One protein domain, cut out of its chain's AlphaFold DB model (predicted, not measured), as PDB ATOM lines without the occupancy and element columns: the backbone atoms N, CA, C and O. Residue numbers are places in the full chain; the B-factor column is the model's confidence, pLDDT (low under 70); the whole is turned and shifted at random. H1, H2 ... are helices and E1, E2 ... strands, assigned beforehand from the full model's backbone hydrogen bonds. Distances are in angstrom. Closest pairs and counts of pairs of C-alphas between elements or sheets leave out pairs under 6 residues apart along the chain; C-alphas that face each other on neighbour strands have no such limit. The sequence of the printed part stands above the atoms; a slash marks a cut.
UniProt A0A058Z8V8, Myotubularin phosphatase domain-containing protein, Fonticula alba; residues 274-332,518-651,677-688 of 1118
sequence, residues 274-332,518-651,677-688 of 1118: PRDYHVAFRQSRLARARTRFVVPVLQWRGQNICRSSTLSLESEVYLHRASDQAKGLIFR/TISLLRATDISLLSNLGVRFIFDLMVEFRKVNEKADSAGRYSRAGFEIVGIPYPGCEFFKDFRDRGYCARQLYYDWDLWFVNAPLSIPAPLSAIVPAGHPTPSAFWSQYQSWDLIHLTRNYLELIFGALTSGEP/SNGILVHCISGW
ATOM      1  N   PRO A 274       6.631 -32.184 -55.374       58.66
ATOM      2  CA  PRO A 274       5.310 -31.727 -54.926       58.66
ATOM      3  C   PRO A 274       4.479 -32.795 -54.192       58.66
ATOM      4  O   PRO A 274       3.673 -32.463 -53.319       58.66
ATOM      5  N   ARG A 275       4.683 -34.086 -54.501       60.00
ATOM      6  CA  ARG A 275       4.005 -35.200 -53.811       60.00
ATOM      7  C   ARG A 275       4.496 -35.357 -52.373       60.00
ATOM      8  O   ARG A 275       3.686 -35.568 -51.471       60.00
ATOM      9  N   ASP A 276       5.796 -35.199 -52.162       68.75
ATOM     10  CA  ASP A 276       6.433 -35.356 -50.856       68.75
ATOM     11  C   ASP A 276       6.041 -34.211 -49.909       68.75
ATOM     12  O   ASP A 276       5.783 -34.449 -48.730       68.75
ATOM     13  N   TYR A 277       5.870 -32.985 -50.427       76.94
ATOM     14  CA  TYR A 277       5.298 -31.878 -49.648       76.94
ATOM     15  C   TYR A 277       3.875 -32.166 -49.177       76.94
ATOM     16  O   TYR A 277       3.568 -31.933 -48.012       76.94
ATOM     17  N   HIS A 278       3.003 -32.718 -50.027       77.19
ATOM     18  CA  HIS A 278       1.651 -33.098 -49.605       77.19
ATOM     19  C   HIS A 278       1.670 -34.134 -48.461       77.19
ATOM     20  O   HIS A 278       0.875 -34.028 -47.521       77.19
ATOM     21  N   VAL A 279       2.611 -35.086 -48.481       78.81
ATOM     22  CA  VAL A 279       2.834 -36.028 -47.369       78.81
ATOM     23  C   VAL A 279       3.349 -35.298 -46.120       78.81
ATOM     24  O   VAL A 279       2.766 -35.450 -45.044       78.81
ATOM     25  N   ALA A 280       4.373 -34.450 -46.248       80.06
ATOM     26  CA  ALA A 280       4.958 -33.698 -45.135       80.06
ATOM     27  C   ALA A 280       3.952 -32.738 -44.467       80.06
ATOM     28  O   ALA A 280       3.876 -32.677 -43.237       80.06
ATOM     29  N   PHE A 281       3.114 -32.043 -45.245       85.00
ATOM     30  CA  PHE A 281       2.016 -31.211 -44.743       85.00
ATOM     31  C   PHE A 281       0.969 -32.049 -43.990       85.00
ATOM     32  O   PHE A 281       0.582 -31.692 -42.875       85.00
ATOM     33  N   ARG A 282       0.544 -33.203 -44.535       82.50
ATOM     34  CA  ARG A 282      -0.397 -34.105 -43.839       82.50
ATOM     35  C   ARG A 282       0.162 -34.631 -42.518       82.50
ATOM     36  O   ARG A 282      -0.579 -34.682 -41.538       82.50
ATOM     37  N   GLN A 283       1.438 -35.013 -42.480       83.44
ATOM     38  CA  GLN A 283       2.078 -35.582 -41.290       83.44
ATOM     39  C   GLN A 283       2.364 -34.529 -40.207       83.44
ATOM     40  O   GLN A 283       2.131 -34.788 -39.026       83.44
ATOM     41  N   SER A 284       2.840 -33.342 -40.588       86.25
ATOM     42  CA  SER A 284       3.159 -32.252 -39.650       86.25
ATOM     43  C   SER A 284       1.921 -31.570 -39.057       86.25
ATOM     44  O   SER A 284       2.013 -31.018 -37.963       86.25
ATOM     45  N   ARG A 285       0.738 -31.636 -39.697       87.19
ATOM     46  CA  ARG A 285      -0.462 -30.891 -39.254       87.19
ATOM     47  C   ARG A 285      -0.823 -31.063 -37.787       87.19
ATOM     48  O   ARG A 285      -1.171 -30.089 -37.135       87.19
ATOM     49  N   LEU A 286      -0.710 -32.275 -37.249       88.44
ATOM     50  CA  LEU A 286      -1.067 -32.553 -35.855       88.44
ATOM     51  C   LEU A 286      -0.095 -31.887 -34.869       88.44
ATOM     52  O   LEU A 286      -0.463 -31.622 -33.730       88.44
ATOM     53  N   ALA A 287       1.122 -31.564 -35.310       88.31
ATOM     54  CA  ALA A 287       2.119 -30.846 -34.532       88.31
ATOM     55  C   ALA A 287       1.766 -29.357 -34.329       88.31
ATOM     56  O   ALA A 287       2.307 -28.739 -33.408       88.31
ATOM     57  N   ARG A 288       0.874 -28.772 -35.139       89.12
ATOM     58  CA  ARG A 288       0.491 -27.353 -35.069       89.12
ATOM     59  C   ARG A 288      -0.952 -27.183 -34.598       89.12
ATOM     60  O   ARG A 288      -1.854 -27.877 -35.066       89.12
ATOM     61  N   ALA A 289      -1.147 -26.264 -33.652       86.75
ATOM     62  CA  ALA A 289      -2.414 -26.051 -32.963       86.75
ATOM     63  C   ALA A 289      -3.597 -25.872 -33.932       86.75
ATOM     64  O   ALA A 289      -3.482 -25.231 -34.979       86.75
ATOM     65  N   ARG A 290      -4.760 -26.442 -33.589       82.19
ATOM     66  CA  ARG A 290      -5.956 -26.487 -34.460       82.19
ATOM     67  C   ARG A 290      -5.670 -27.032 -35.875       82.19
ATOM     68  O   ARG A 290      -6.280 -26.567 -36.835       82.19
ATOM     69  N   THR A 291      -4.700 -27.945 -35.988       82.12
ATOM     70  CA  THR A 291      -4.153 -28.547 -37.223       82.12
ATOM     71  C   THR A 291      -3.571 -27.581 -38.268       82.12
ATOM     72  O   THR A 291      -3.448 -27.925 -39.447       82.12
ATOM     73  N   ARG A 292      -3.158 -26.374 -37.859       83.38
ATOM     74  CA  ARG A 292      -2.682 -25.298 -38.751       83.38
ATOM     75  C   ARG A 292      -1.203 -25.436 -39.102       83.38
ATOM     76  O   ARG A 292      -0.376 -24.659 -38.629       83.38
ATOM     77  N   PHE A 293      -0.893 -26.439 -39.925       83.88
ATOM     78  CA  PHE A 293       0.456 -26.740 -40.424       83.88
ATOM     79  C   PHE A 293       1.196 -25.521 -40.997       83.88
ATOM     80  O   PHE A 293       0.602 -24.490 -41.312       83.88
ATOM     81  N   VAL A 294       2.520 -25.642 -41.104       90.19
ATOM     82  CA  VAL A 294       3.377 -24.617 -41.709       90.19
ATOM     83  C   VAL A 294       3.067 -24.517 -43.201       90.19
ATOM     84  O   VAL A 294       3.176 -25.507 -43.917       90.19
ATOM     85  N   VAL A 295       2.690 -23.325 -43.663       88.75
ATOM     86  CA  VAL A 295       2.353 -23.042 -45.065       88.75
ATOM     87  C   VAL A 295       3.197 -21.861 -45.555       88.75
ATOM     88  O   VAL A 295       3.103 -20.787 -44.951       88.75
ATOM     89  N   PRO A 296       3.992 -22.005 -46.634       91.00
ATOM     90  CA  PRO A 296       4.579 -20.868 -47.340       91.00
ATOM     91  C   PRO A 296       3.470 -20.024 -47.972       91.00
ATOM     92  O   PRO A 296       2.509 -20.561 -48.519       91.00
ATOM     93  N   VAL A 297       3.582 -18.703 -47.876       90.25
ATOM     94  CA  VAL A 297       2.536 -17.760 -48.321       90.25
ATOM     95  C   VAL A 297       3.046 -16.666 -49.242       90.25
ATOM     96  O   VAL A 297       2.254 -16.014 -49.928       90.25
ATOM     97  N   LEU A 298       4.356 -16.466 -49.248       89.62
ATOM     98  CA  LEU A 298       5.076 -15.532 -50.089       89.62
ATOM     99  C   LEU A 298       6.489 -16.092 -50.271       89.62
ATOM    100  O   LEU A 298       7.069 -16.604 -49.311       89.62
ATOM    101  N   GLN A 299       7.012 -16.022 -51.487       87.69
ATOM    102  CA  GLN A 299       8.438 -16.157 -51.745       87.69
ATOM    103  C   GLN A 299       8.981 -14.750 -52.008       87.69
ATOM    104  O   GLN A 299       8.253 -13.909 -52.536       87.69
ATOM    105  N   TRP A 300      10.199 -14.477 -51.556       88.12
ATOM    106  CA  TRP A 300      10.891 -13.218 -51.814       88.12
ATOM    107  C   TRP A 300      12.393 -13.478 -51.856       88.12
ATOM    108  O   TRP A 300      12.935 -14.061 -50.912       88.12
ATOM    109  N   ARG A 301      13.062 -13.094 -52.952       86.69
ATOM    110  CA  ARG A 301      14.514 -13.298 -53.152       86.69
ATOM    111  C   ARG A 301      14.927 -14.760 -52.929       86.69
ATOM    112  O   ARG A 301      15.894 -15.077 -52.240       86.69
ATOM    113  N   GLY A 302      14.105 -15.678 -53.443       82.75
ATOM    114  CA  GLY A 302      14.254 -17.127 -53.273       82.75
ATOM    115  C   GLY A 302      13.873 -17.683 -51.890       82.75
ATOM    116  O   GLY A 302      13.712 -18.895 -51.756       82.75
ATOM    117  N   GLN A 303      13.665 -16.841 -50.873       87.75
ATOM    118  CA  GLN A 303      13.382 -17.252 -49.496       87.75
ATOM    119  C   GLN A 303      11.879 -17.440 -49.248       87.75
ATOM    120  O   GLN A 303      11.056 -16.648 -49.707       87.75
ATOM    121  N   ASN A 304      11.501 -18.465 -48.474       91.81
ATOM    122  CA  ASN A 304      10.101 -18.700 -48.113       91.81
ATOM    123  C   ASN A 304       9.695 -17.915 -46.859       91.81
ATOM    124  O   ASN A 304      10.242 -18.119 -45.774       91.81
ATOM    125  N   ILE A 305       8.648 -17.104 -46.985       94.56
ATOM    126  CA  ILE A 305       7.913 -16.513 -45.867       94.56
ATOM    127  C   ILE A 305       6.719 -17.426 -45.570       94.56
ATOM    128  O   ILE A 305       5.819 -17.609 -46.395       94.56
ATOM    129  N   CYS A 306       6.725 -18.032 -44.384       95.19
ATOM    130  CA  CYS A 306       5.754 -19.029 -43.949       95.19
ATOM    131  C   CYS A 306       4.868 -18.513 -42.809       95.19
ATOM    132  O   CYS A 306       5.291 -17.715 -41.970       95.19
ATOM    133  N   ARG A 307       3.644 -19.046 -42.725       94.62
ATOM    134  CA  ARG A 307       2.727 -18.856 -41.593       94.62
ATOM    135  C   ARG A 307       2.332 -20.183 -40.960       94.62
ATOM    136  O   ARG A 307       2.265 -21.210 -41.632       94.62
ATOM    137  N   SER A 308       2.020 -20.150 -39.669       92.81
ATOM    138  CA  SER A 308       1.450 -21.279 -38.926       92.81
ATOM    139  C   SER A 308       0.787 -20.777 -37.639       92.81
ATOM    140  O   SER A 308       0.813 -19.584 -37.326       92.81
ATOM    141  N   SER A 309       0.201 -21.683 -36.864       89.94
ATOM    142  CA  SER A 309       0.009 -21.460 -35.432       89.94
ATOM    143  C   SER A 309       1.283 -21.816 -34.650       89.94
ATOM    144  O   SER A 309       2.244 -22.382 -35.182       89.94
ATOM    145  N   THR A 310       1.266 -21.574 -33.342       88.69
ATOM    146  CA  THR A 310       2.208 -22.242 -32.436       88.69
ATOM    147  C   THR A 310       1.960 -23.762 -32.396       88.69
ATOM    148  O   THR A 310       1.057 -24.306 -33.051       88.69
ATOM    149  N   LEU A 311       2.776 -24.457 -31.615       89.88
ATOM    150  CA  LEU A 311       2.747 -25.901 -31.439       89.88
ATOM    151  C   LEU A 311       1.449 -26.387 -30.757       89.88
ATOM    152  O   LEU A 311       0.904 -25.729 -29.870       89.88
ATOM    153  N   SER A 312       0.955 -27.561 -31.154       86.62
ATOM    154  CA  SER A 312      -0.098 -28.288 -30.427       86.62
ATOM    155  C   SER A 312       0.369 -28.768 -29.053       86.62
ATOM    156  O   SER A 312       1.518 -29.198 -28.913       86.62
ATOM    157  N   LEU A 313      -0.565 -28.807 -28.099       83.94
ATOM    158  CA  LEU A 313      -0.441 -29.598 -26.866       83.94
ATOM    159  C   LEU A 313      -0.387 -31.106 -27.163       83.94
ATOM    160  O   LEU A 313      -0.877 -31.565 -28.194       83.94
ATOM    161  N   GLU A 314       0.104 -31.878 -26.201       82.25
ATOM    162  CA  GLU A 314      -0.089 -33.323 -26.065       82.25
ATOM    163  C   GLU A 314      -1.579 -33.676 -26.097       82.25
ATOM    164  O   GLU A 314      -2.025 -34.455 -26.941       82.25
ATOM    165  N   SER A 315      -2.375 -33.014 -25.257       80.88
ATOM    166  CA  SER A 315      -3.835 -33.176 -25.222       80.88
ATOM    167  C   SER A 315      -4.512 -32.823 -26.556       80.88
ATOM    168  O   SER A 315      -5.403 -33.538 -27.007       80.88
ATOM    169  N   GLU A 316      -4.053 -31.772 -27.238       83.94
ATOM    170  CA  GLU A 316      -4.557 -31.339 -28.549       83.94
ATOM    171  C   GLU A 316      -4.175 -32.330 -29.665       83.94
ATOM    172  O   GLU A 316      -5.011 -32.656 -30.507       83.94
ATOM    173  N   VAL A 317      -2.961 -32.896 -29.631       84.69
ATOM    174  CA  VAL A 317      -2.526 -34.002 -30.508       84.69
ATOM    175  C   VAL A 317      -3.401 -35.241 -30.312       84.69
ATOM    176  O   VAL A 317      -3.867 -35.816 -31.299       84.69
ATOM    177  N   TYR A 318      -3.634 -35.659 -29.064       83.50
ATOM    178  CA  TYR A 318      -4.444 -36.841 -28.761       83.50
ATOM    179  C   TYR A 318      -5.910 -36.653 -29.173       83.50
ATOM    180  O   TYR A 318      -6.461 -37.524 -29.847       83.50
ATOM    181  N   LEU A 319      -6.519 -35.502 -28.864       83.25
ATOM    182  CA  LEU A 319      -7.892 -35.183 -29.270       83.25
ATOM    183  C   LEU A 319      -8.047 -35.112 -30.796       83.25
ATOM    184  O   LEU A 319      -9.013 -35.654 -31.336       83.25
ATOM    185  N   HIS A 320      -7.096 -34.506 -31.516       81.69
ATOM    186  CA  HIS A 320      -7.138 -34.488 -32.980       81.69
ATOM    187  C   HIS A 320      -6.949 -35.885 -33.589       81.69
ATOM    188  O   HIS A 320      -7.688 -36.229 -34.508       81.69
ATOM    189  N   ARG A 321      -6.049 -36.728 -33.055       81.25
ATOM    190  CA  ARG A 321      -5.911 -38.126 -33.510       81.25
ATOM    191  C   ARG A 321      -7.173 -38.950 -33.263       81.25
ATOM    192  O   ARG A 321      -7.612 -39.641 -34.177       81.25
ATOM    193  N   ALA A 322      -7.777 -38.843 -32.081       81.06
ATOM    194  CA  ALA A 322      -9.032 -39.525 -31.769       81.06
ATOM    195  C   ALA A 322     -10.179 -39.049 -32.681       81.06
ATOM    196  O   ALA A 322     -10.951 -39.865 -33.178       81.06
ATOM    197  N   SER A 323     -10.256 -37.743 -32.970       79.44
ATOM    198  CA  SER A 323     -11.238 -37.181 -33.907       79.44
ATOM    199  C   SER A 323     -11.027 -37.677 -35.342       79.44
ATOM    200  O   SER A 323     -11.994 -38.058 -35.997       79.44
ATOM    201  N   ASP A 324      -9.785 -37.719 -35.830       78.56
ATOM    202  CA  ASP A 324      -9.465 -38.225 -37.171       78.56
ATOM    203  C   ASP A 324      -9.747 -39.737 -37.295       78.56
ATOM    204  O   ASP A 324     -10.313 -40.173 -38.297       78.56
ATOM    205  N   GLN A 325      -9.448 -40.532 -36.260       79.00
ATOM    206  CA  GLN A 325      -9.801 -41.957 -36.204       79.00
ATOM    207  C   GLN A 325     -11.321 -42.175 -36.177       79.00
ATOM    208  O   GLN A 325     -11.834 -42.981 -36.954       79.00
ATOM    209  N   ALA A 326     -12.056 -41.426 -35.348       75.31
ATOM    210  CA  ALA A 326     -13.515 -41.497 -35.290       75.31
ATOM    211  C   ALA A 326     -14.156 -41.124 -36.637       75.31
ATOM    212  O   ALA A 326     -15.021 -41.849 -37.121       75.31
ATOM    213  N   LYS A 327     -13.681 -40.057 -37.296       74.94
ATOM    214  CA  LYS A 327     -14.106 -39.688 -38.658       74.94
ATOM    215  C   LYS A 327     -13.816 -40.792 -39.673       74.94
ATOM    216  O   LYS A 327     -14.667 -41.057 -40.512       74.94
ATOM    217  N   GLY A 328     -12.659 -41.454 -39.590       71.56
ATOM    218  CA  GLY A 328     -12.319 -42.585 -40.459       71.56
ATOM    219  C   GLY A 328     -13.264 -43.778 -40.281       71.56
ATOM    220  O   GLY A 328     -13.738 -44.340 -41.267       71.56
ATOM    221  N   LEU A 329     -13.597 -44.132 -39.036       69.56
ATOM    222  CA  LEU A 329     -14.557 -45.198 -38.719       69.56
ATOM    223  C   LEU A 329     -15.984 -44.849 -39.177       69.56
ATOM    224  O   LEU A 329     -16.668 -45.693 -39.758       69.56
ATOM    225  N   ILE A 330     -16.406 -43.597 -38.979       66.94
ATOM    226  CA  ILE A 330     -17.683 -43.052 -39.463       66.94
ATOM    227  C   ILE A 330     -17.729 -43.110 -40.998       66.94
ATOM    228  O   ILE A 330     -18.611 -43.743 -41.564       66.94
ATOM    229  N   PHE A 331     -16.745 -42.547 -41.699       60.62
ATOM    230  CA  PHE A 331     -16.721 -42.543 -43.165       60.62
ATOM    231  C   PHE A 331     -16.704 -43.965 -43.758       60.62
ATOM    232  O   PHE A 331     -17.379 -44.235 -44.750       60.62
ATOM    233  N   ARG A 332     -16.005 -44.906 -43.106       59.47
ATOM    234  CA  ARG A 332     -15.982 -46.330 -43.483       59.47
ATOM    235  C   ARG A 332     -17.308 -47.061 -43.228       59.47
ATOM    236  O   ARG A 332     -17.555 -48.064 -43.886       59.47
ATOM    237  N   THR A 518       4.708 -40.228 -29.367       80.69
ATOM    238  CA  THR A 518       3.984 -39.843 -30.597       80.69
ATOM    239  C   THR A 518       4.213 -38.371 -30.967       80.69
ATOM    240  O   THR A 518       4.358 -38.035 -32.140       80.69
ATOM    241  N   ILE A 519       4.312 -37.495 -29.965       82.81
ATOM    242  CA  ILE A 519       4.577 -36.067 -30.154       82.81
ATOM    243  C   ILE A 519       5.992 -35.826 -30.659       82.81
ATOM    244  O   ILE A 519       6.181 -34.964 -31.505       82.81
ATOM    245  N   SER A 520       6.991 -36.575 -30.189       83.25
ATOM    246  CA  SER A 520       8.367 -36.425 -30.670       83.25
ATOM    247  C   SER A 520       8.490 -36.782 -32.152       83.25
ATOM    248  O   SER A 520       9.190 -36.078 -32.875       83.25
ATOM    249  N   LEU A 521       7.738 -37.782 -32.628       85.00
ATOM    250  CA  LEU A 521       7.639 -38.098 -34.056       85.00
ATOM    251  C   LEU A 521       6.950 -36.972 -34.852       85.00
ATOM    252  O   LEU A 521       7.472 -36.541 -35.875       85.00
ATOM    253  N   LEU A 522       5.825 -36.435 -34.363       86.69
ATOM    254  CA  LEU A 522       5.128 -35.305 -35.005       86.69
ATOM    255  C   LEU A 522       5.955 -34.003 -35.000       86.69
ATOM    256  O   LEU A 522       5.893 -33.213 -35.937       86.69
ATOM    257  N   ARG A 523       6.757 -33.774 -33.956       88.00
ATOM    258  CA  ARG A 523       7.703 -32.650 -33.875       88.00
ATOM    259  C   ARG A 523       8.848 -32.843 -34.867       88.00
ATOM    260  O   ARG A 523       9.262 -31.872 -35.484       88.00
ATOM    261  N   ALA A 524       9.316 -34.077 -35.070       88.44
ATOM    262  CA  ALA A 524      10.330 -34.389 -36.075       88.44
ATOM    263  C   ALA A 524       9.824 -34.184 -37.518       88.44
ATOM    264  O   ALA A 524      10.574 -33.663 -38.340       88.44
ATOM    265  N   THR A 525       8.562 -34.507 -37.835       89.12
ATOM    266  CA  THR A 525       8.000 -34.229 -39.174       89.12
ATOM    267  C   THR A 525       7.782 -32.733 -39.422       89.12
ATOM    268  O   THR A 525       8.039 -32.261 -40.525       89.12
ATOM    269  N   ASP A 526       7.397 -31.958 -38.402       92.25
ATOM    270  CA  ASP A 526       7.311 -30.487 -38.463       92.25
ATOM    271  C   ASP A 526       8.701 -29.816 -38.589       92.25
ATOM    272  O   ASP A 526       8.871 -28.910 -39.400       92.25
ATOM    273  N   ILE A 527       9.722 -30.316 -37.880       91.25
ATOM    274  CA  ILE A 527      11.138 -29.908 -38.023       91.25
ATOM    275  C   ILE A 527      11.692 -30.233 -39.419       91.25
ATOM    276  O   ILE A 527      12.394 -29.411 -40.012       91.25
ATOM    277  N   SER A 528      11.357 -31.409 -39.960       89.75
ATOM    278  CA  SER A 528      11.715 -31.799 -41.326       89.75
ATOM    279  C   SER A 528      11.071 -30.847 -42.333       89.75
ATOM    280  O   SER A 528      11.775 -30.236 -43.129       89.75
ATOM    281  N   LEU A 529       9.757 -30.606 -42.228       90.00
ATOM    282  CA  LEU A 529       9.052 -29.661 -43.096       90.00
ATOM    283  C   LEU A 529       9.662 -28.250 -43.049       90.00
ATOM    284  O   LEU A 529       9.854 -27.653 -44.100       90.00
ATOM    285  N   LEU A 530      10.003 -27.724 -41.869       91.56
ATOM    286  CA  LEU A 530      10.641 -26.407 -41.744       91.56
ATOM    287  C   LEU A 530      12.003 -26.337 -42.441       91.56
ATOM    288  O   LEU A 530      12.266 -25.384 -43.173       91.56
ATOM    289  N   SER A 531      12.832 -27.371 -42.268       89.25
ATOM    290  CA  SER A 531      14.116 -27.503 -42.974       89.25
ATOM    291  C   SER A 531      13.908 -27.545 -44.491       89.25
ATOM    292  O   SER A 531      14.583 -26.843 -45.237       89.25
ATOM    293  N   ASN A 532      12.910 -28.310 -44.940       87.25
ATOM    294  CA  ASN A 532      12.550 -28.493 -46.347       87.25
ATOM    295  C   ASN A 532      11.904 -27.251 -46.979       87.25
ATOM    296  O   ASN A 532      11.853 -27.141 -48.202       87.25
ATOM    297  N   LEU A 533      11.387 -26.329 -46.169       88.50
ATOM    298  CA  LEU A 533      10.916 -25.012 -46.596       88.50
ATOM    299  C   LEU A 533      12.006 -23.938 -46.483       88.50
ATOM    300  O   LEU A 533      11.752 -22.784 -46.818       88.50
ATOM    301  N   GLY A 534      13.215 -24.293 -46.042       89.56
ATOM    302  CA  GLY A 534      14.317 -23.347 -45.920       89.56
ATOM    303  C   GLY A 534      14.094 -22.289 -44.837       89.56
ATOM    304  O   GLY A 534      14.593 -21.172 -44.968       89.56
ATOM    305  N   VAL A 535      13.321 -22.613 -43.793       92.38
ATOM    306  CA  VAL A 535      13.093 -21.712 -42.658       92.38
ATOM    307  C   VAL A 535      14.301 -21.738 -41.724       92.38
ATOM    308  O   VAL A 535      14.726 -22.799 -41.275       92.38
ATOM    309  N   ARG A 536      14.814 -20.558 -41.379       91.69
ATOM    310  CA  ARG A 536      15.828 -20.326 -40.348       91.69
ATOM    311  C   ARG A 536      15.226 -19.675 -39.107       91.69
ATOM    312  O   ARG A 536      15.438 -20.174 -38.003       91.69
ATOM    313  N   PHE A 537      14.472 -18.589 -39.283       93.81
ATOM    314  CA  PHE A 537      13.949 -17.781 -38.178       93.81
ATOM    315  C   PHE A 537      12.481 -18.101 -37.879       93.81
ATOM    316  O   PHE A 537      11.663 -18.228 -38.790       93.81
ATOM    317  N   ILE A 538      12.125 -18.206 -36.597       94.69
ATOM    318  CA  ILE A 538      10.749 -18.464 -36.146       94.69
ATOM    319  C   ILE A 538      10.305 -17.321 -35.233       94.69
ATOM    320  O   ILE A 538      10.688 -17.271 -34.067       94.69
ATOM    321  N   PHE A 539       9.488 -16.416 -35.762       95.50
ATOM    322  CA  PHE A 539       8.926 -15.273 -35.049       95.50
ATOM    323  C   PHE A 539       7.662 -15.684 -34.284       95.50
ATOM    324  O   PHE A 539       6.625 -15.966 -34.895       95.50
ATOM    325  N   ASP A 540       7.735 -15.699 -32.949       93.31
ATOM    326  CA  ASP A 540       6.587 -15.981 -32.083       93.31
ATOM    327  C   ASP A 540       6.018 -14.700 -31.464       93.31
ATOM    328  O   ASP A 540       6.678 -14.011 -30.686       93.31
ATOM    329  N   LEU A 541       4.760 -14.406 -31.795       94.44
ATOM    330  CA  LEU A 541       4.037 -13.185 -31.422       94.44
ATOM    331  C   LEU A 541       3.324 -13.288 -30.056       94.44
ATOM    332  O   LEU A 541       2.379 -12.545 -29.777       94.44
ATOM    333  N   MET A 542       3.701 -14.260 -29.223       88.94
ATOM    334  CA  MET A 542       3.058 -14.565 -27.938       88.94
ATOM    335  C   MET A 542       3.477 -13.598 -26.831       88.94
ATOM    336  O   MET A 542       4.662 -13.353 -26.648       88.94
ATOM    337  N   VAL A 543       2.515 -13.103 -26.042       86.62
ATOM    338  CA  VAL A 543       2.794 -12.286 -24.838       86.62
ATOM    339  C   VAL A 543       2.900 -13.152 -23.581       86.62
ATOM    340  O   VAL A 543       3.396 -12.712 -22.546       86.62
ATOM    341  N   GLU A 544       2.440 -14.398 -23.662       80.75
ATOM    342  CA  GLU A 544       2.330 -15.326 -22.552       80.75
ATOM    343  C   GLU A 544       3.032 -16.666 -22.832       80.75
ATOM    344  O   GLU A 544       2.658 -17.406 -23.740       80.75
ATOM    345  N   PHE A 545       3.990 -17.053 -21.983       67.75
ATOM    346  CA  PHE A 545       4.496 -18.433 -21.947       67.75
ATOM    347  C   PHE A 545       3.398 -19.415 -21.497       67.75
ATOM    348  O   PHE A 545       3.355 -20.572 -21.910       67.75
ATOM    349  N   ARG A 546       2.490 -18.960 -20.619       49.50
ATOM    350  CA  ARG A 546       1.600 -19.831 -19.830       49.50
ATOM    351  C   ARG A 546       0.348 -20.364 -20.548       49.50
ATOM    352  O   ARG A 546      -0.384 -21.135 -19.933       49.50
ATOM    353  N   LYS A 547       0.112 -20.047 -21.829       48.84
ATOM    354  CA  LYS A 547      -0.911 -20.719 -22.671       48.84
ATOM    355  C   LYS A 547      -0.279 -21.673 -23.714       48.84
ATOM    356  O   LYS A 547      -0.725 -21.715 -24.854       48.84
ATOM    357  N   VAL A 548       0.766 -22.459 -23.467       47.09
ATOM    358  CA  VAL A 548       1.178 -23.228 -22.275       47.09
ATOM    359  C   VAL A 548       2.680 -23.532 -22.433       47.09
ATOM    360  O   VAL A 548       3.142 -23.632 -23.570       47.09
ATOM    361  N   ASN A 549       3.430 -23.807 -21.357       50.31
ATOM    362  CA  ASN A 549       4.837 -24.263 -21.435       50.31
ATOM    363  C   ASN A 549       5.057 -25.516 -22.319       50.31
ATOM    364  O   ASN A 549       6.176 -25.801 -22.730       50.31
ATOM    365  N   GLU A 550       3.994 -26.270 -22.590       51.03
ATOM    366  CA  GLU A 550       3.930 -27.454 -23.454       51.03
ATOM    367  C   GLU A 550       3.724 -27.100 -24.947       51.03
ATOM    368  O   GLU A 550       4.099 -27.870 -25.832       51.03
ATOM    369  N   LYS A 551       3.168 -25.908 -25.230       61.81
ATOM    370  CA  LYS A 551       3.144 -25.282 -26.565       61.81
ATOM    371  C   LYS A 551       4.442 -24.538 -26.883       61.81
ATOM    372  O   LYS A 551       4.794 -24.411 -28.051       61.81
ATOM    373  N   ALA A 552       5.173 -24.078 -25.869       59.94
ATOM    374  CA  ALA A 552       6.596 -23.805 -26.026       59.94
ATOM    375  C   ALA A 552       7.347 -25.139 -26.174       59.94
ATOM    376  O   ALA A 552       7.016 -26.126 -25.514       59.94
ATOM    377  N   ASP A 553       8.380 -25.202 -27.015       71.94
ATOM    378  CA  ASP A 553       9.181 -26.422 -27.132       71.94
ATOM    379  C   ASP A 553      10.180 -26.546 -25.975       71.94
ATOM    380  O   ASP A 553      11.384 -26.377 -26.149       71.94
ATOM    381  N   SER A 554       9.677 -26.889 -24.786       65.44
ATOM    382  CA  SER A 554      10.473 -27.076 -23.560       65.44
ATOM    383  C   SER A 554      11.607 -28.112 -23.692       65.44
ATOM    384  O   SER A 554      12.488 -28.173 -22.840       65.44
ATOM    385  N   ALA A 555      11.619 -28.920 -24.758       70.44
ATOM    386  CA  ALA A 555      12.693 -29.859 -25.079       70.44
ATOM    387  C   ALA A 555      13.786 -29.278 -26.008       70.44
ATOM    388  O   ALA A 555      14.727 -29.998 -26.355       70.44
ATOM    389  N   GLY A 556      13.666 -28.027 -26.466       79.69
ATOM    390  CA  GLY A 556      14.652 -27.343 -27.315       79.69
ATOM    391  C   GLY A 556      15.002 -28.085 -28.612       79.69
ATOM    392  O   GLY A 556      16.140 -28.020 -29.067       79.69
ATOM    393  N   ARG A 557      14.074 -28.860 -29.180       84.19
ATOM    394  CA  ARG A 557      14.237 -29.629 -30.425       84.19
ATOM    395  C   ARG A 557      14.388 -28.700 -31.627       84.19
ATOM    396  O   ARG A 557      15.285 -28.929 -32.430       84.19
ATOM    397  N   TYR A 558      13.582 -27.638 -31.722       88.19
ATOM    398  CA  TYR A 558      13.702 -26.666 -32.820       88.19
ATOM    399  C   TYR A 558      15.046 -25.918 -32.767       88.19
ATOM    400  O   TYR A 558      15.764 -25.871 -33.762       88.19
ATOM    401  N   SER A 559      15.456 -25.437 -31.589       85.88
ATOM    402  CA  SER A 559      16.771 -24.802 -31.410       85.88
ATOM    403  C   SER A 559      17.930 -25.766 -31.703       85.88
ATOM    404  O   SER A 559      18.903 -25.374 -32.337       85.88
ATOM    405  N   ARG A 560      17.815 -27.051 -31.329       86.19
ATOM    406  CA  ARG A 560      18.812 -28.090 -31.658       86.19
ATOM    407  C   ARG A 560      18.848 -28.495 -33.138       86.19
ATOM    408  O   ARG A 560      19.868 -29.013 -33.574       86.19
ATOM    409  N   ALA A 561      17.795 -28.236 -33.915       85.69
ATOM    410  CA  ALA A 561      17.821 -28.334 -35.381       85.69
ATOM    411  C   ALA A 561      18.482 -27.101 -36.053       85.69
ATOM    412  O   ALA A 561      18.727 -27.084 -37.266       85.69
ATOM    413  N   GLY A 562      18.798 -26.067 -35.266       85.56
ATOM    414  CA  GLY A 562      19.349 -24.803 -35.746       85.56
ATOM    415  C   GLY A 562      18.288 -23.847 -36.295       85.56
ATOM    416  O   GLY A 562      18.585 -23.120 -37.239       85.56
ATOM    417  N   PHE A 563      17.067 -23.866 -35.747       90.81
ATOM    418  CA  PHE A 563      16.107 -22.776 -35.943       90.81
ATOM    419  C   PHE A 563      16.302 -21.701 -34.869       90.81
ATOM    420  O   PHE A 563      16.343 -21.995 -33.671       90.81
ATOM    421  N   GLU A 564      16.377 -20.449 -35.302       91.19
ATOM    422  CA  GLU A 564      16.526 -19.279 -34.443       91.19
ATOM    423  C   GLU A 564      15.135 -18.745 -34.065       91.19
ATOM    424  O   GLU A 564      14.439 -18.138 -34.879       91.19
ATOM    425  N   ILE A 565      14.696 -19.009 -32.831       90.94
ATOM    426  CA  ILE A 565      13.395 -18.544 -32.331       90.94
ATOM    427  C   ILE A 565      13.528 -17.091 -31.869       90.94
ATOM    428  O   ILE A 565      14.346 -16.782 -31.005       90.94
ATOM    429  N   VAL A 566      12.702 -16.217 -32.440       92.88
ATOM    430  CA  VAL A 566      12.637 -14.781 -32.165       92.88
ATOM    431  C   VAL A 566      11.324 -14.500 -31.431       92.88
ATOM    432  O   VAL A 566      10.247 -14.500 -32.027       92.88
ATOM    433  N   GLY A 567      11.392 -14.312 -30.116       93.38
ATOM    434  CA  GLY A 567      10.221 -13.977 -29.304       93.38
ATOM    435  C   GLY A 567       9.922 -12.487 -29.409       93.38
ATOM    436  O   GLY A 567      10.661 -11.691 -28.838       93.38
ATOM    437  N   ILE A 568       8.857 -12.111 -30.120       94.62
ATOM    438  CA  ILE A 568       8.424 -10.718 -30.324       94.62
ATOM    439  C   ILE A 568       7.005 -10.524 -29.764       94.62
ATOM    440  O   ILE A 568       6.026 -10.555 -30.513       94.62
ATOM    441  N   PRO A 569       6.854 -10.386 -28.432       94.62
ATOM    442  CA  PRO A 569       5.551 -10.424 -27.775       94.62
ATOM    443  C   PRO A 569       4.645  -9.288 -28.262       94.62
ATOM    444  O   PRO A 569       4.972  -8.117 -28.105       94.62
ATOM    445  N   TYR A 570       3.492  -9.622 -28.852       96.25
ATOM    446  CA  TYR A 570       2.623  -8.639 -29.510       96.25
ATOM    447  C   TYR A 570       1.166  -8.720 -29.010       96.25
ATOM    448  O   TYR A 570       0.663  -9.835 -28.846       96.25
ATOM    449  N   PRO A 571       0.455  -7.594 -28.785       94.62
ATOM    450  CA  PRO A 571      -0.874  -7.583 -28.162       94.62
ATOM    451  C   PRO A 571      -1.925  -8.486 -28.824       94.62
ATOM    452  O   PRO A 571      -1.991  -8.620 -30.048       94.62
ATOM    453  N   GLY A 572      -2.777  -9.102 -27.998       91.81
ATOM    454  CA  GLY A 572      -3.918  -9.899 -28.457       91.81
ATOM    455  C   GLY A 572      -5.019  -9.052 -29.109       91.81
ATOM    456  O   GLY A 572      -5.082  -7.840 -28.923       91.81
ATOM    457  N   CYS A 573      -5.914  -9.702 -29.857       92.56
ATOM    458  CA  CYS A 573      -7.073  -9.081 -30.519       92.56
ATOM    459  C   CYS A 573      -7.944  -8.229 -29.573       92.56
ATOM    460  O   CYS A 573      -8.464  -7.192 -29.969       92.56
ATOM    461  N   GLU A 574      -8.047  -8.645 -28.313       93.06
ATOM    462  CA  GLU A 574      -8.735  -7.974 -27.214       93.06
ATOM    463  C   GLU A 574      -8.265  -6.525 -26.989       93.06
ATOM    464  O   GLU A 574      -9.089  -5.656 -26.712       93.06
ATOM    465  N   PHE A 575      -6.977  -6.231 -27.196       95.56
ATOM    466  CA  PHE A 575      -6.410  -4.884 -27.046       95.56
ATOM    467  C   PHE A 575      -6.862  -3.915 -28.148       95.56
ATOM    468  O   PHE A 575      -6.927  -2.706 -27.941       95.56
ATOM    469  N   PHE A 576      -7.248  -4.425 -29.320       96.62
ATOM    470  CA  PHE A 576      -7.698  -3.586 -30.436       96.62
ATOM    471  C   PHE A 576      -9.092  -2.988 -30.203       96.62
ATOM    472  O   PHE A 576      -9.501  -2.084 -30.933       96.62
ATOM    473  N   LYS A 577      -9.766  -3.390 -29.116       96.19
ATOM    474  CA  LYS A 577     -10.904  -2.653 -28.574       96.19
ATOM    475  C   LYS A 577     -10.524  -1.230 -28.161       96.19
ATOM    476  O   LYS A 577     -11.275  -0.309 -28.461       96.19
ATOM    477  N   ASP A 578      -9.347  -1.021 -27.571       96.44
ATOM    478  CA  ASP A 578      -8.885   0.311 -27.162       96.44
ATOM    479  C   ASP A 578      -8.563   1.192 -28.378       96.44
ATOM    480  O   ASP A 578      -8.807   2.397 -28.360       96.44
ATOM    481  N   PHE A 579      -8.067   0.593 -29.467       96.19
ATOM    482  CA  PHE A 579      -7.871   1.268 -30.755       96.19
ATOM    483  C   PHE A 579      -9.199   1.764 -31.345       96.19
ATOM    484  O   PHE A 579      -9.300   2.928 -31.745       96.19
ATOM    485  N   ARG A 580     -10.228   0.908 -31.349       93.56
ATOM    486  CA  ARG A 580     -11.578   1.254 -31.805       93.56
ATOM    487  C   ARG A 580     -12.240   2.300 -30.908       93.56
ATOM    488  O   ARG A 580     -12.724   3.311 -31.406       93.56
ATOM    489  N   ASP A 581     -12.243   2.080 -29.594       95.25
ATOM    490  CA  ASP A 581     -12.868   2.962 -28.601       95.25
ATOM    491  C   ASP A 581     -12.209   4.364 -28.566       95.25
ATOM    492  O   ASP A 581     -12.850   5.339 -28.175       95.25
ATOM    493  N   ARG A 582     -10.958   4.498 -29.039       94.88
ATOM    494  CA  ARG A 582     -10.268   5.780 -29.304       94.88
ATOM    495  C   ARG A 582     -10.630   6.435 -30.650       94.88
ATOM    496  O   ARG A 582      -9.986   7.410 -31.033       94.88
ATOM    497  N   GLY A 583     -11.623   5.922 -31.375       92.69
ATOM    498  CA  GLY A 583     -12.019   6.419 -32.697       92.69
ATOM    499  C   GLY A 583     -11.032   6.031 -33.800       92.69
ATOM    500  O   GLY A 583     -10.640   6.881 -34.594       92.69
ATOM    501  N   TYR A 584     -10.594   4.766 -33.818       93.56
ATOM    502  CA  TYR A 584      -9.598   4.236 -34.762       93.56
ATOM    503  C   TYR A 584      -8.276   5.025 -34.754       93.56
ATOM    504  O   TYR A 584      -7.710   5.348 -35.799       93.56
ATOM    505  N   CYS A 585      -7.754   5.328 -33.559       94.69
ATOM    506  CA  CYS A 585      -6.491   6.046 -33.382       94.69
ATOM    507  C   CYS A 585      -5.508   5.263 -32.497       94.69
ATOM    508  O   CYS A 585      -5.756   5.060 -31.307       94.69
ATOM    509  N   ALA A 586      -4.376   4.842 -33.076       96.06
ATOM    510  CA  ALA A 586      -3.322   4.099 -32.373       96.06
ATOM    511  C   ALA A 586      -2.102   4.955 -31.975       96.06
ATOM    512  O   ALA A 586      -1.187   4.443 -31.331       96.06
ATOM    513  N   ARG A 587      -2.073   6.253 -32.319       95.25
ATOM    514  CA  ARG A 587      -1.048   7.176 -31.797       95.25
ATOM    515  C   ARG A 587      -1.152   7.206 -30.268       95.25
ATOM    516  O   ARG A 587      -2.244   7.411 -29.739       95.25
ATOM    517  N   GLN A 588      -0.039   7.008 -29.561       95.94
ATOM    518  CA  GLN A 588       0.002   6.953 -28.089       95.94
ATOM    519  C   GLN A 588      -0.943   5.885 -27.485       95.94
ATOM    520  O   GLN A 588      -1.460   6.033 -26.370       95.94
ATOM    521  N   LEU A 589      -1.207   4.801 -28.224       97.25
ATOM    522  CA  LEU A 589      -1.870   3.598 -27.718       97.25
ATOM    523  C   LEU A 589      -0.811   2.611 -27.218       97.25
ATOM    524  O   LEU A 589      -0.255   1.834 -27.990       97.25
ATOM    525  N   TYR A 590      -0.516   2.677 -25.925       97.12
ATOM    526  CA  TYR A 590       0.435   1.797 -25.244       97.12
ATOM    527  C   TYR A 590      -0.263   0.530 -24.751       97.12
ATOM    528  O   TYR A 590      -1.392   0.602 -24.266       97.12
ATOM    529  N   TYR A 591       0.409  -0.615 -24.868       96.62
ATOM    530  CA  TYR A 591      -0.040  -1.869 -24.263       96.62
ATOM    531  C   TYR A 591       0.360  -1.918 -22.782       96.62
ATOM    532  O   TYR A 591       1.410  -1.396 -22.409       96.62
ATOM    533  N   ASP A 592      -0.468  -2.542 -21.944       95.06
ATOM    534  CA  ASP A 592      -0.152  -2.769 -20.534       95.06
ATOM    535  C   ASP A 592       0.669  -4.061 -20.385       95.06
ATOM    536  O   ASP A 592       0.183  -5.174 -20.605       95.06
ATOM    537  N   TRP A 593       1.946  -3.894 -20.037       94.62
ATOM    538  CA  TRP A 593       2.905  -4.985 -19.863       94.62
ATOM    539  C   TRP A 593       2.969  -5.520 -18.425       94.62
ATOM    540  O   TRP A 593       3.559  -6.578 -18.219       94.62
ATOM    541  N   ASP A 594       2.343  -4.839 -17.456       93.31
ATOM    542  CA  ASP A 594       2.276  -5.262 -16.049       93.31
ATOM    543  C   ASP A 594       1.112  -6.248 -15.790       93.31
ATOM    544  O   ASP A 594       0.960  -6.797 -14.692       93.31
ATOM    545  N   LEU A 595       0.287  -6.523 -16.809       90.62
ATOM    546  CA  LEU A 595      -0.782  -7.521 -16.768       90.62
ATOM    547  C   LEU A 595      -0.235  -8.914 -16.416       90.62
ATOM    548  O   LEU A 595       0.553  -9.491 -17.154       90.62
ATOM    549  N   TRP A 596      -0.749  -9.520 -15.340       86.38
ATOM    550  CA  TRP A 596      -0.263 -10.784 -14.747       86.38
ATOM    551  C   TRP A 596      -0.072 -11.982 -15.705       86.38
ATOM    552  O   TRP A 596       0.658 -12.925 -15.383       86.38
ATOM    553  N   PHE A 597      -0.764 -11.996 -16.848       84.50
ATOM    554  CA  PHE A 597      -0.659 -13.052 -17.857       84.50
ATOM    555  C   PHE A 597       0.430 -12.784 -18.905       84.50
ATOM    556  O   PHE A 597       0.873 -13.735 -19.551       84.50
ATOM    557  N   VAL A 598       0.880 -11.534 -19.052       89.06
ATOM    558  CA  VAL A 598       2.039 -11.141 -19.855       89.06
ATOM    559  C   VAL A 598       3.293 -11.592 -19.112       89.06
ATOM    560  O   VAL A 598       3.492 -11.296 -17.937       89.06
ATOM    561  N   ASN A 599       4.103 -12.425 -19.761       87.56
ATOM    562  CA  ASN A 599       5.334 -12.968 -19.178       87.56
ATOM    563  C   ASN A 599       6.346 -13.489 -20.207       87.56
ATOM    564  O   ASN A 599       7.450 -13.842 -19.801       87.56
ATOM    565  N   ALA A 600       6.017 -13.520 -21.503       87.25
ATOM    566  CA  ALA A 600       7.010 -13.727 -22.552       87.25
ATOM    567  C   ALA A 600       7.766 -12.401 -22.794       87.25
ATOM    568  O   ALA A 600       7.134 -11.419 -23.190       87.25
ATOM    569  N   PRO A 601       9.084 -12.328 -22.535       89.00
ATOM    570  CA  PRO A 601       9.883 -11.150 -22.831       89.00
ATOM    571  C   PRO A 601      10.274 -11.122 -24.312       89.00
ATOM    572  O   PRO A 601      10.329 -12.160 -24.976       89.00
ATOM    573  N   LEU A 602      10.645  -9.940 -24.804       92.69
ATOM    574  CA  LEU A 602      11.363  -9.811 -26.068       92.69
ATOM    575  C   LEU A 602      12.663 -10.642 -26.032       92.69
ATOM    576  O   LEU A 602      13.473 -10.506 -25.115       92.69
ATOM    577  N   SER A 603      12.865 -11.492 -27.039       91.00
ATOM    578  CA  SER A 603      14.012 -12.394 -27.157       91.00
ATOM    579  C   SER A 603      14.502 -12.422 -28.603       91.00
ATOM    580  O   SER A 603      13.877 -13.033 -29.469       91.00
ATOM    581  N   ILE A 604      15.612 -11.727 -28.868       90.88
ATOM    582  CA  ILE A 604      16.185 -11.572 -30.211       90.88
ATOM    583  C   ILE A 604      17.543 -12.294 -30.269       90.88
ATOM    584  O   ILE A 604      18.429 -11.962 -29.474       90.88
ATOM    585  N   PRO A 605      17.734 -13.266 -31.182       87.69
ATOM    586  CA  PRO A 605      19.013 -13.942 -31.403       87.69
ATOM    587  C   PRO A 605      20.148 -12.980 -31.768       87.69
ATOM    588  O   PRO A 605      19.925 -11.945 -32.394       87.69
ATOM    589  N   ALA A 606      21.386 -13.341 -31.423       82.88
ATOM    590  CA  ALA A 606      22.553 -12.479 -31.618       82.88
ATOM    591  C   ALA A 606      22.738 -11.950 -33.065       82.88
ATOM    592  O   ALA A 606      22.970 -10.743 -33.183       82.88
ATOM    593  N   PRO A 607      22.570 -12.749 -34.145       81.75
ATOM    594  CA  PRO A 607      22.665 -12.252 -35.525       81.75
ATOM    595  C   PRO A 607      21.663 -11.131 -35.831       81.75
ATOM    596  O   PRO A 607      22.021 -10.138 -36.457       81.75
ATOM    597  N   LEU A 608      20.425 -11.250 -35.336       86.31
ATOM    598  CA  LEU A 608      19.374 -10.249 -35.543       86.31
ATOM    599  C   LEU A 608      19.457  -9.071 -34.564       86.31
ATOM    600  O   LEU A 608      18.944  -7.994 -34.844       86.31
ATOM    601  N   SER A 609      20.119  -9.255 -33.418       84.50
ATOM    602  CA  SER A 609      20.206  -8.244 -32.356       84.50
ATOM    603  C   SER A 609      20.867  -6.941 -32.808       84.50
ATOM    604  O   SER A 609      20.595  -5.906 -32.212       84.50
ATOM    605  N   ALA A 610      21.686  -6.973 -33.866       84.31
ATOM    606  CA  ALA A 610      22.338  -5.800 -34.443       84.31
ATOM    607  C   ALA A 610      21.417  -4.954 -35.346       84.31
ATOM    608  O   ALA A 610      21.754  -3.806 -35.631       84.31
ATOM    609  N   ILE A 611      20.266  -5.485 -35.778       84.81
ATOM    610  CA  ILE A 611      19.279  -4.748 -36.575       84.81
ATOM    611  C   ILE A 611      18.604  -3.723 -35.660       84.81
ATOM    612  O   ILE A 611      17.869  -4.102 -34.748       84.81
ATOM    613  N   VAL A 612      18.857  -2.433 -35.896       81.50
ATOM    614  CA  VAL A 612      18.189  -1.305 -35.227       81.50
ATOM    615  C   VAL A 612      18.118  -0.073 -36.137       81.50
ATOM    616  O   VAL A 612      19.011   0.109 -36.966       81.50
ATOM    617  N   PRO A 613      17.115   0.811 -35.963       73.06
ATOM    618  CA  PRO A 613      17.044   2.077 -36.685       73.06
ATOM    619  C   PRO A 613      18.268   2.970 -36.437       73.06
ATOM    620  O   PRO A 613      18.828   3.012 -35.333       73.06
ATOM    621  N   ALA A 614      18.663   3.719 -37.467       64.25
ATOM    622  CA  ALA A 614      19.826   4.597 -37.425       64.25
ATOM    623  C   ALA A 614      19.719   5.660 -36.313       64.25
ATOM    624  O   ALA A 614      18.672   6.267 -36.098       64.25
ATOM    625  N   GLY A 615      20.833   5.910 -35.617       66.62
ATOM    626  CA  GLY A 615      20.930   6.915 -34.549       66.62
ATOM    627  C   GLY A 615      20.755   6.387 -33.119       66.62
ATOM    628  O   GLY A 615      20.995   7.141 -32.175       66.62
ATOM    629  N   HIS A 616      20.408   5.111 -32.917       72.00
ATOM    630  CA  HIS A 616      20.394   4.516 -31.574       72.00
ATOM    631  C   HIS A 616      21.802   4.105 -31.089       72.00
ATOM    632  O   HIS A 616      22.588   3.569 -31.867       72.00
ATOM    633  N   PRO A 617      22.147   4.335 -29.801       66.12
ATOM    634  CA  PRO A 617      23.530   4.232 -29.321       66.12
ATOM    635  C   PRO A 617      24.018   2.795 -29.099       66.12
ATOM    636  O   PRO A 617      25.199   2.518 -29.285       66.12
ATOM    637  N   THR A 618      23.135   1.877 -28.693       80.69
ATOM    638  CA  THR A 618      23.408   0.433 -28.661       80.69
ATOM    639  C   THR A 618      22.131  -0.355 -28.966       80.69
ATOM    640  O   THR A 618      21.043   0.067 -28.552       80.69
ATOM    641  N   PRO A 619      22.228  -1.530 -29.615       84.06
ATOM    642  CA  PRO A 619      21.041  -2.323 -29.910       84.06
ATOM    643  C   PRO A 619      20.355  -2.894 -28.665       84.06
ATOM    644  O   PRO A 619      19.132  -2.947 -28.591       84.06
ATOM    645  N   SER A 620      21.127  -3.256 -27.635       82.12
ATOM    646  CA  SER A 620      20.587  -3.759 -26.367       82.12
ATOM    647  C   SER A 620      19.756  -2.715 -25.615       82.12
ATOM    648  O   SER A 620      18.750  -3.070 -25.002       82.12
ATOM    649  N   ALA A 621      20.126  -1.431 -25.685       85.44
ATOM    650  CA  ALA A 621      19.318  -0.346 -25.133       85.44
ATOM    651  C   ALA A 621      18.061  -0.083 -25.977       85.44
ATOM    652  O   ALA A 621      16.991   0.137 -25.418       85.44
ATOM    653  N   PHE A 622      18.164  -0.142 -27.308       91.06
ATOM    654  CA  PHE A 622      17.006   0.028 -28.189       91.06
ATOM    655  C   PHE A 622      15.967  -1.086 -28.025       91.06
ATOM    656  O   PHE A 622      14.774  -0.803 -27.982       91.06
ATOM    657  N   TRP A 623      16.387  -2.343 -27.907       92.38
ATOM    658  CA  TRP A 623      15.444  -3.446 -27.756       92.38
ATOM    659  C   TRP A 623      14.873  -3.544 -26.333       92.38
ATOM    660  O   TRP A 623      13.725  -3.949 -26.174       92.38
ATOM    661  N   SER A 624      15.589  -3.102 -25.291       91.31
ATOM    662  CA  SER A 624      15.061  -3.133 -23.913       91.31
ATOM    663  C   SER A 624      13.876  -2.185 -23.674       91.31
ATOM    664  O   SER A 624      13.016  -2.488 -22.850       91.31
ATOM    665  N   GLN A 625      13.774  -1.082 -24.423       92.69
ATOM    666  CA  GLN A 625      12.680  -0.105 -24.308       92.69
ATOM    667  C   GLN A 625      11.356  -0.529 -24.986       92.69
ATOM    668  O   GLN A 625      10.424   0.276 -25.000       92.69
ATOM    669  N   TYR A 626      11.227  -1.756 -25.518       94.94
ATOM    670  CA  TYR A 626      10.037  -2.191 -26.278       94.94
ATOM    671  C   TYR A 626       8.703  -2.021 -25.531       94.94
ATOM    672  O   TYR A 626       7.676  -1.749 -26.147       94.94
ATOM    673  N   GLN A 627       8.727  -2.112 -24.198       95.69
ATOM    674  CA  GLN A 627       7.545  -1.927 -23.349       95.69
ATOM    675  C   GLN A 627       7.061  -0.465 -23.266       95.69
ATOM    676  O   GLN A 627       5.929  -0.212 -22.871       95.69
ATOM    677  N   SER A 628       7.900   0.504 -23.649       95.75
ATOM    678  CA  SER A 628       7.563   1.938 -23.668       95.75
ATOM    679  C   SER A 628       7.050   2.438 -25.023       95.75
ATOM    680  O   SER A 628       6.683   3.606 -25.152       95.75
ATOM    681  N   TRP A 629       7.031   1.580 -26.044       96.56
ATOM    682  CA  TRP A 629       6.558   1.930 -27.382       96.56
ATOM    683  C   TRP A 629       5.028   1.930 -27.458       96.56
ATOM    684  O   TRP A 629       4.363   1.093 -26.843       96.56
ATOM    685  N   ASP A 630       4.463   2.849 -28.246       97.06
ATOM    686  CA  ASP A 630       3.063   2.720 -28.652       97.06
ATOM    687  C   ASP A 630       2.911   1.632 -29.727       97.06
ATOM    688  O   ASP A 630       3.885   1.158 -30.317       97.06
ATOM    689  N   LEU A 631       1.671   1.219 -29.977       97.56
ATOM    690  CA  LEU A 631       1.340   0.137 -30.897       97.56
ATOM    691  C   LEU A 631       1.871   0.367 -32.325       97.56
ATOM    692  O   LEU A 631       2.177  -0.603 -33.020       97.56
ATOM    693  N   ILE A 632       2.014   1.623 -32.762       97.62
ATOM    694  CA  ILE A 632       2.567   1.960 -34.079       97.62
ATOM    695  C   ILE A 632       4.064   1.646 -34.097       97.62
ATOM    696  O   ILE A 632       4.509   0.858 -34.932       97.62
ATOM    697  N   HIS A 633       4.828   2.187 -33.143       95.88
ATOM    698  CA  HIS A 633       6.273   1.957 -33.047       95.88
ATOM    699  C   HIS A 633       6.600   0.479 -32.778       95.88
ATOM    700  O   HIS A 633       7.525  -0.060 -33.379       95.88
ATOM    701  N   LEU A 634       5.805  -0.209 -31.951       97.38
ATOM    702  CA  LEU A 634       5.941  -1.646 -31.699       97.38
ATOM    703  C   LEU A 634       5.757  -2.475 -32.979       97.38
ATOM    704  O   LEU A 634       6.579  -3.337 -33.281       97.38
ATOM    705  N   THR A 635       4.705  -2.191 -33.755       97.75
ATOM    706  CA  THR A 635       4.442  -2.879 -35.032       97.75
ATOM    707  C   THR A 635       5.552  -2.598 -36.043       97.75
ATOM    708  O   THR A 635       6.057  -3.528 -36.669       97.75
ATOM    709  N   ARG A 636       5.967  -1.330 -36.164       95.69
ATOM    710  CA  ARG A 636       7.044  -0.901 -37.059       95.69
ATOM    711  C   ARG A 636       8.360  -1.609 -36.738       95.69
ATOM    712  O   ARG A 636       8.926  -2.259 -37.607       95.69
ATOM    713  N   ASN A 637       8.824  -1.525 -35.494       95.00
ATOM    714  CA  ASN A 637      10.128  -2.057 -35.101       95.00
ATOM    715  C   ASN A 637      10.182  -3.587 -35.260       95.00
ATOM    716  O   ASN A 637      11.218  -4.132 -35.627       95.00
ATOM    717  N   TYR A 638       9.067  -4.293 -35.045       96.88
ATOM    718  CA  TYR A 638       8.995  -5.730 -35.319       96.88
ATOM    719  C   TYR A 638       8.996  -6.055 -36.823       96.88
ATOM    720  O   TYR A 638       9.576  -7.070 -37.201       96.88
ATOM    721  N   LEU A 639       8.429  -5.209 -37.692       96.44
ATOM    722  CA  LEU A 639       8.567  -5.363 -39.148       96.44
ATOM    723  C   LEU A 639      10.010  -5.126 -39.613       96.44
ATOM    724  O   LEU A 639      10.531  -5.946 -40.359       96.44
ATOM    725  N   GLU A 640      10.671  -4.074 -39.125       93.12
ATOM    726  CA  GLU A 640      12.091  -3.776 -39.402       93.12
ATOM    727  C   GLU A 640      12.992  -4.973 -39.036       93.12
ATOM    728  O   GLU A 640      13.858  -5.376 -39.809       93.12
ATOM    729  N   LEU A 641      12.731  -5.617 -37.890       94.00
ATOM    730  CA  LEU A 641      13.431  -6.831 -37.458       94.00
ATOM    731  C   LEU A 641      13.153  -8.047 -38.364       94.00
ATOM    732  O   LEU A 641      14.054  -8.851 -38.600       94.00
ATOM    733  N   ILE A 642      11.923  -8.197 -38.867       95.00
ATOM    734  CA  ILE A 642      11.541  -9.295 -39.768       95.00
ATOM    735  C   ILE A 642      12.165  -9.112 -41.159       95.00
ATOM    736  O   ILE A 642      12.729 -10.065 -41.702       95.00
ATOM    737  N   PHE A 643      12.117  -7.902 -41.722       92.75
ATOM    738  CA  PHE A 643      12.773  -7.588 -42.992       92.75
ATOM    739  C   PHE A 643      14.293  -7.704 -42.879       92.75
ATOM    740  O   PHE A 643      14.906  -8.375 -43.703       92.75
ATOM    741  N   GLY A 644      14.886  -7.166 -41.810       91.00
ATOM    742  CA  GLY A 644      16.312  -7.316 -41.537       91.00
ATOM    743  C   GLY A 644      16.749  -8.780 -41.393       91.00
ATOM    744  O   GLY A 644      17.846  -9.132 -41.818       91.00
ATOM    745  N   ALA A 645      15.895  -9.666 -40.866       91.56
ATOM    746  CA  ALA A 645      16.178 -11.101 -40.823       91.56
ATOM    747  C   ALA A 645      16.230 -11.732 -42.225       91.56
ATOM    748  O   ALA A 645      17.186 -12.449 -42.529       91.56
ATOM    749  N   LEU A 646      15.265 -11.406 -43.090       90.06
ATOM    750  CA  LEU A 646      15.250 -11.839 -44.491       90.06
ATOM    751  C   LEU A 646      16.471 -11.303 -45.266       90.06
ATOM    752  O   LEU A 646      17.104 -12.057 -46.000       90.06
ATOM    753  N   THR A 647      16.877 -10.045 -45.061       87.12
ATOM    754  CA  THR A 647      18.052  -9.466 -45.745       87.12
ATOM    755  C   THR A 647      19.398  -9.859 -45.123       87.12
ATOM    756  O   THR A 647      20.426  -9.722 -45.779       87.12
ATOM    757  N   SER A 648      19.440 -10.390 -43.892       74.31
ATOM    758  CA  SER A 648      20.690 -10.750 -43.177       74.31
ATOM    759  C   SER A 648      21.492 -11.923 -43.774       74.31
ATOM    760  O   SER A 648      22.423 -12.421 -43.140       74.31
ATOM    761  N   GLY A 649      21.110 -12.407 -44.958       59.22
ATOM    762  CA  GLY A 649      21.747 -13.516 -45.675       59.22
ATOM    763  C   GLY A 649      22.287 -13.140 -47.053       59.22
ATOM    764  O   GLY A 649      22.865 -13.997 -47.713       59.22
ATOM    765  N   GLU A 650      22.115 -11.888 -47.487       44.69
ATOM    766  CA  GLU A 650      22.684 -11.404 -48.745       44.69
ATOM    767  C   GLU A 650      24.211 -11.257 -48.599       44.69
ATOM    768  O   GLU A 650      24.667 -10.469 -47.760       44.69
ATOM    769  N   PRO A 651      25.041 -11.956 -49.397       34.97
ATOM    770  CA  PRO A 651      26.425 -11.540 -49.562       34.97
ATOM    771  C   PRO A 651      26.430 -10.167 -50.247       34.97
ATOM    772  O   PRO A 651      25.783  -9.978 -51.276       34.97
ATOM    773  N   SER A 677      19.148 -20.889 -46.472       68.94
ATOM    774  CA  SER A 677      18.231 -19.784 -46.778       68.94
ATOM    775  C   SER A 677      17.673 -19.156 -45.495       68.94
ATOM    776  O   SER A 677      17.270 -19.870 -44.576       68.94
ATOM    777  N   ASN A 678      17.574 -17.827 -45.453       84.44
ATOM    778  CA  ASN A 678      17.086 -17.076 -44.289       84.44
ATOM    779  C   ASN A 678      15.544 -17.002 -44.186       84.44
ATOM    780  O   ASN A 678      14.998 -16.094 -43.557       84.44
ATOM    781  N   GLY A 679      14.831 -17.986 -44.753       91.81
ATOM    782  CA  GLY A 679      13.370 -18.043 -44.736       91.81
ATOM    783  C   GLY A 679      12.791 -17.980 -43.321       91.81
ATOM    784  O   GLY A 679      13.439 -18.356 -42.338       91.81
ATOM    785  N   ILE A 680      11.550 -17.516 -43.202       95.62
ATOM    786  CA  ILE A 680      10.940 -17.194 -41.907       95.62
ATOM    787  C   ILE A 680       9.635 -17.952 -41.686       95.62
ATOM    788  O   ILE A 680       8.891 -18.234 -42.624       95.62
ATOM    789  N   LEU A 681       9.308 -18.214 -40.424       96.56
ATOM    790  CA  LEU A 681       7.967 -18.586 -39.983       96.56
ATOM    791  C   LEU A 681       7.440 -17.538 -39.003       96.56
ATOM    792  O   LEU A 681       8.034 -17.337 -37.950       96.56
ATOM    793  N   VAL A 682       6.287 -16.937 -39.298       96.69
ATOM    794  CA  VAL A 682       5.541 -16.089 -38.356       96.69
ATOM    795  C   VAL A 682       4.399 -16.891 -37.721       96.69
ATOM    796  O   VAL A 682       3.587 -17.493 -38.434       96.69
ATOM    797  N   HIS A 683       4.288 -16.891 -36.387       93.69
ATOM    798  CA  HIS A 683       3.187 -17.561 -35.688       93.69
ATOM    799  C   HIS A 683       2.707 -16.906 -34.385       93.69
ATOM    800  O   HIS A 683       3.339 -16.035 -33.800       93.69
ATOM    801  N   CYS A 684       1.536 -17.357 -33.931       91.44
ATOM    802  CA  CYS A 684       0.986 -17.121 -32.596       91.44
ATOM    803  C   CYS A 684       0.107 -18.320 -32.186       91.44
ATOM    804  O   CYS A 684      -0.243 -19.148 -33.031       91.44
ATOM    805  N   ILE A 685      -0.333 -18.406 -30.924       83.50
ATOM    806  CA  ILE A 685      -1.187 -19.511 -30.429       83.50
ATOM    807  C   ILE A 685      -2.415 -19.823 -31.291       83.50
ATOM    808  O   ILE A 685      -2.754 -20.985 -31.499       83.50
ATOM    809  N   SER A 686      -3.087 -18.777 -31.766       75.94
ATOM    810  CA  SER A 686      -4.394 -18.856 -32.420       75.94
ATOM    811  C   SER A 686      -4.282 -19.082 -33.932       75.94
ATOM    812  O   SER A 686      -5.149 -19.706 -34.546       75.94
ATOM    813  N   GLY A 687      -3.245 -18.511 -34.546       79.56
ATOM    814  CA  GLY A 687      -3.195 -18.206 -35.973       79.56
ATOM    815  C   GLY A 687      -4.103 -17.035 -36.385       79.56
ATOM    816  O   GLY A 687      -3.650 -16.169 -37.110       79.56
ATOM    817  N   TRP A 688      -5.349 -16.952 -35.904       85.81
ATOM    818  CA  TRP A 688      -6.427 -16.141 -36.511       85.81
ATOM    819  C   TRP A 688      -6.260 -14.610 -36.603       85.81
ATOM    820  O   TRP A 688      -7.075 -13.987 -37.278       85.81
TER     821      TRP A 688
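Overview. This is residues 274 to 332, 518 to 651 and 677 to 688 of the 1118 residues of the protein "Myotubularin phosphatase domain-containing protein" of Fonticula alba (UniProt A0A058Z8V8). A strongly twisted sheet of five strands stands in the middle, with the long helix H8 packed along one face and the touching helices H1 and H3 beyond the other side. H5 and H7 lie on H8's side of the sheet, while at the opposite end residues 322 to 332 of H2 stick out. The printed part has 205 residues, with eight named helices and five named strands in the order H1 E1 E2 H2 H3 E3 H4 E4 H5 H6 H7 H8 E5. The sheet runs E1 E2 E5 E3 E4 and is mixed; the class is mixed, helices and strands. The whole is compact, with a radius of gyration of the C-alphas of 18.5 A, and spans 62 by 46 by 30 A.

Arrangement. Start at the hairpin of E1, residues 295 to 300, and E2, residues 303 to 309, antiparallel at 152 degrees, where N 297 and O 305 are 2.9 A apart. E5, residues 679 to 684, is parallel to E2, with N 680 and O 304 2.9 A apart. E3, residues 535 to 540, is parallel to E5, with N 681 and O 537 2.9 A apart. E4, residues 564 to 567, is parallel to E3, with N 566 and O 538 2.8 A apart. E3, H4, residues 557 to 560, and E4 form a strand-helix-strand unit, two parallel neighbour strands with a helix between, its crossover right-handed. H8, residues 631 to 647, makes two layers with the sheet, a helix on one face, at a height over the sheet of 11.4 A; it runs along the strands, 9 degrees from E5 on the local plane. H3, residues 518 to 532, only grazes the sheet, as do H4 and H6, residues 606 to 609. H1, residues 274 to 287, touches H3 at Ser 284 and Asp 526, C-alphas 4.7 A apart; its residues 286 to 287 alone touch H2, residues 314 to 332, closest at C-alphas 286 and 317, 5.7 A. H6 only just touches H8, with 3 pairs of C-alphas within 8 A, the closest 608 and 645, 6.2 A. H7, residues 619 to 628, is close but not clearly touching H8, its closest C-alphas, 626 and 634, 6.8 A apart. H5, residues 573 to 581, touches no helix. In H2, H3 and H8 every O i to N i+4 pair is within hydrogen-bond range, against 8 of 10 in H1, 2 of 5 in H5 and 2 of 6 in H7; O i to N i+3 gives 5 of 6 in H5 and 3 of 7 in H7; H4 and H6 are too short.

Along the chain. Find C-alpha 274 at (5.310, -31.727, -54.926), where H1 begins. H2 is 26.9 A long; H8, 24.3 A, begins at (1.340, 0.137, -30.897). E5, 17.4 A, ends at (0.986, -17.121, -32.596).

Size, cuts and confidence. C-alphas 332 and 617 are farthest apart, 65.7 A. Residues 333 to 517 and 652 to 676 are not printed, with C-alpha gaps of 24.6 A and 12.0 A. The links E3 to H4 and H5 to H6 are long. Of the 23 residues under pLDDT 70, 545 to 552 form one run.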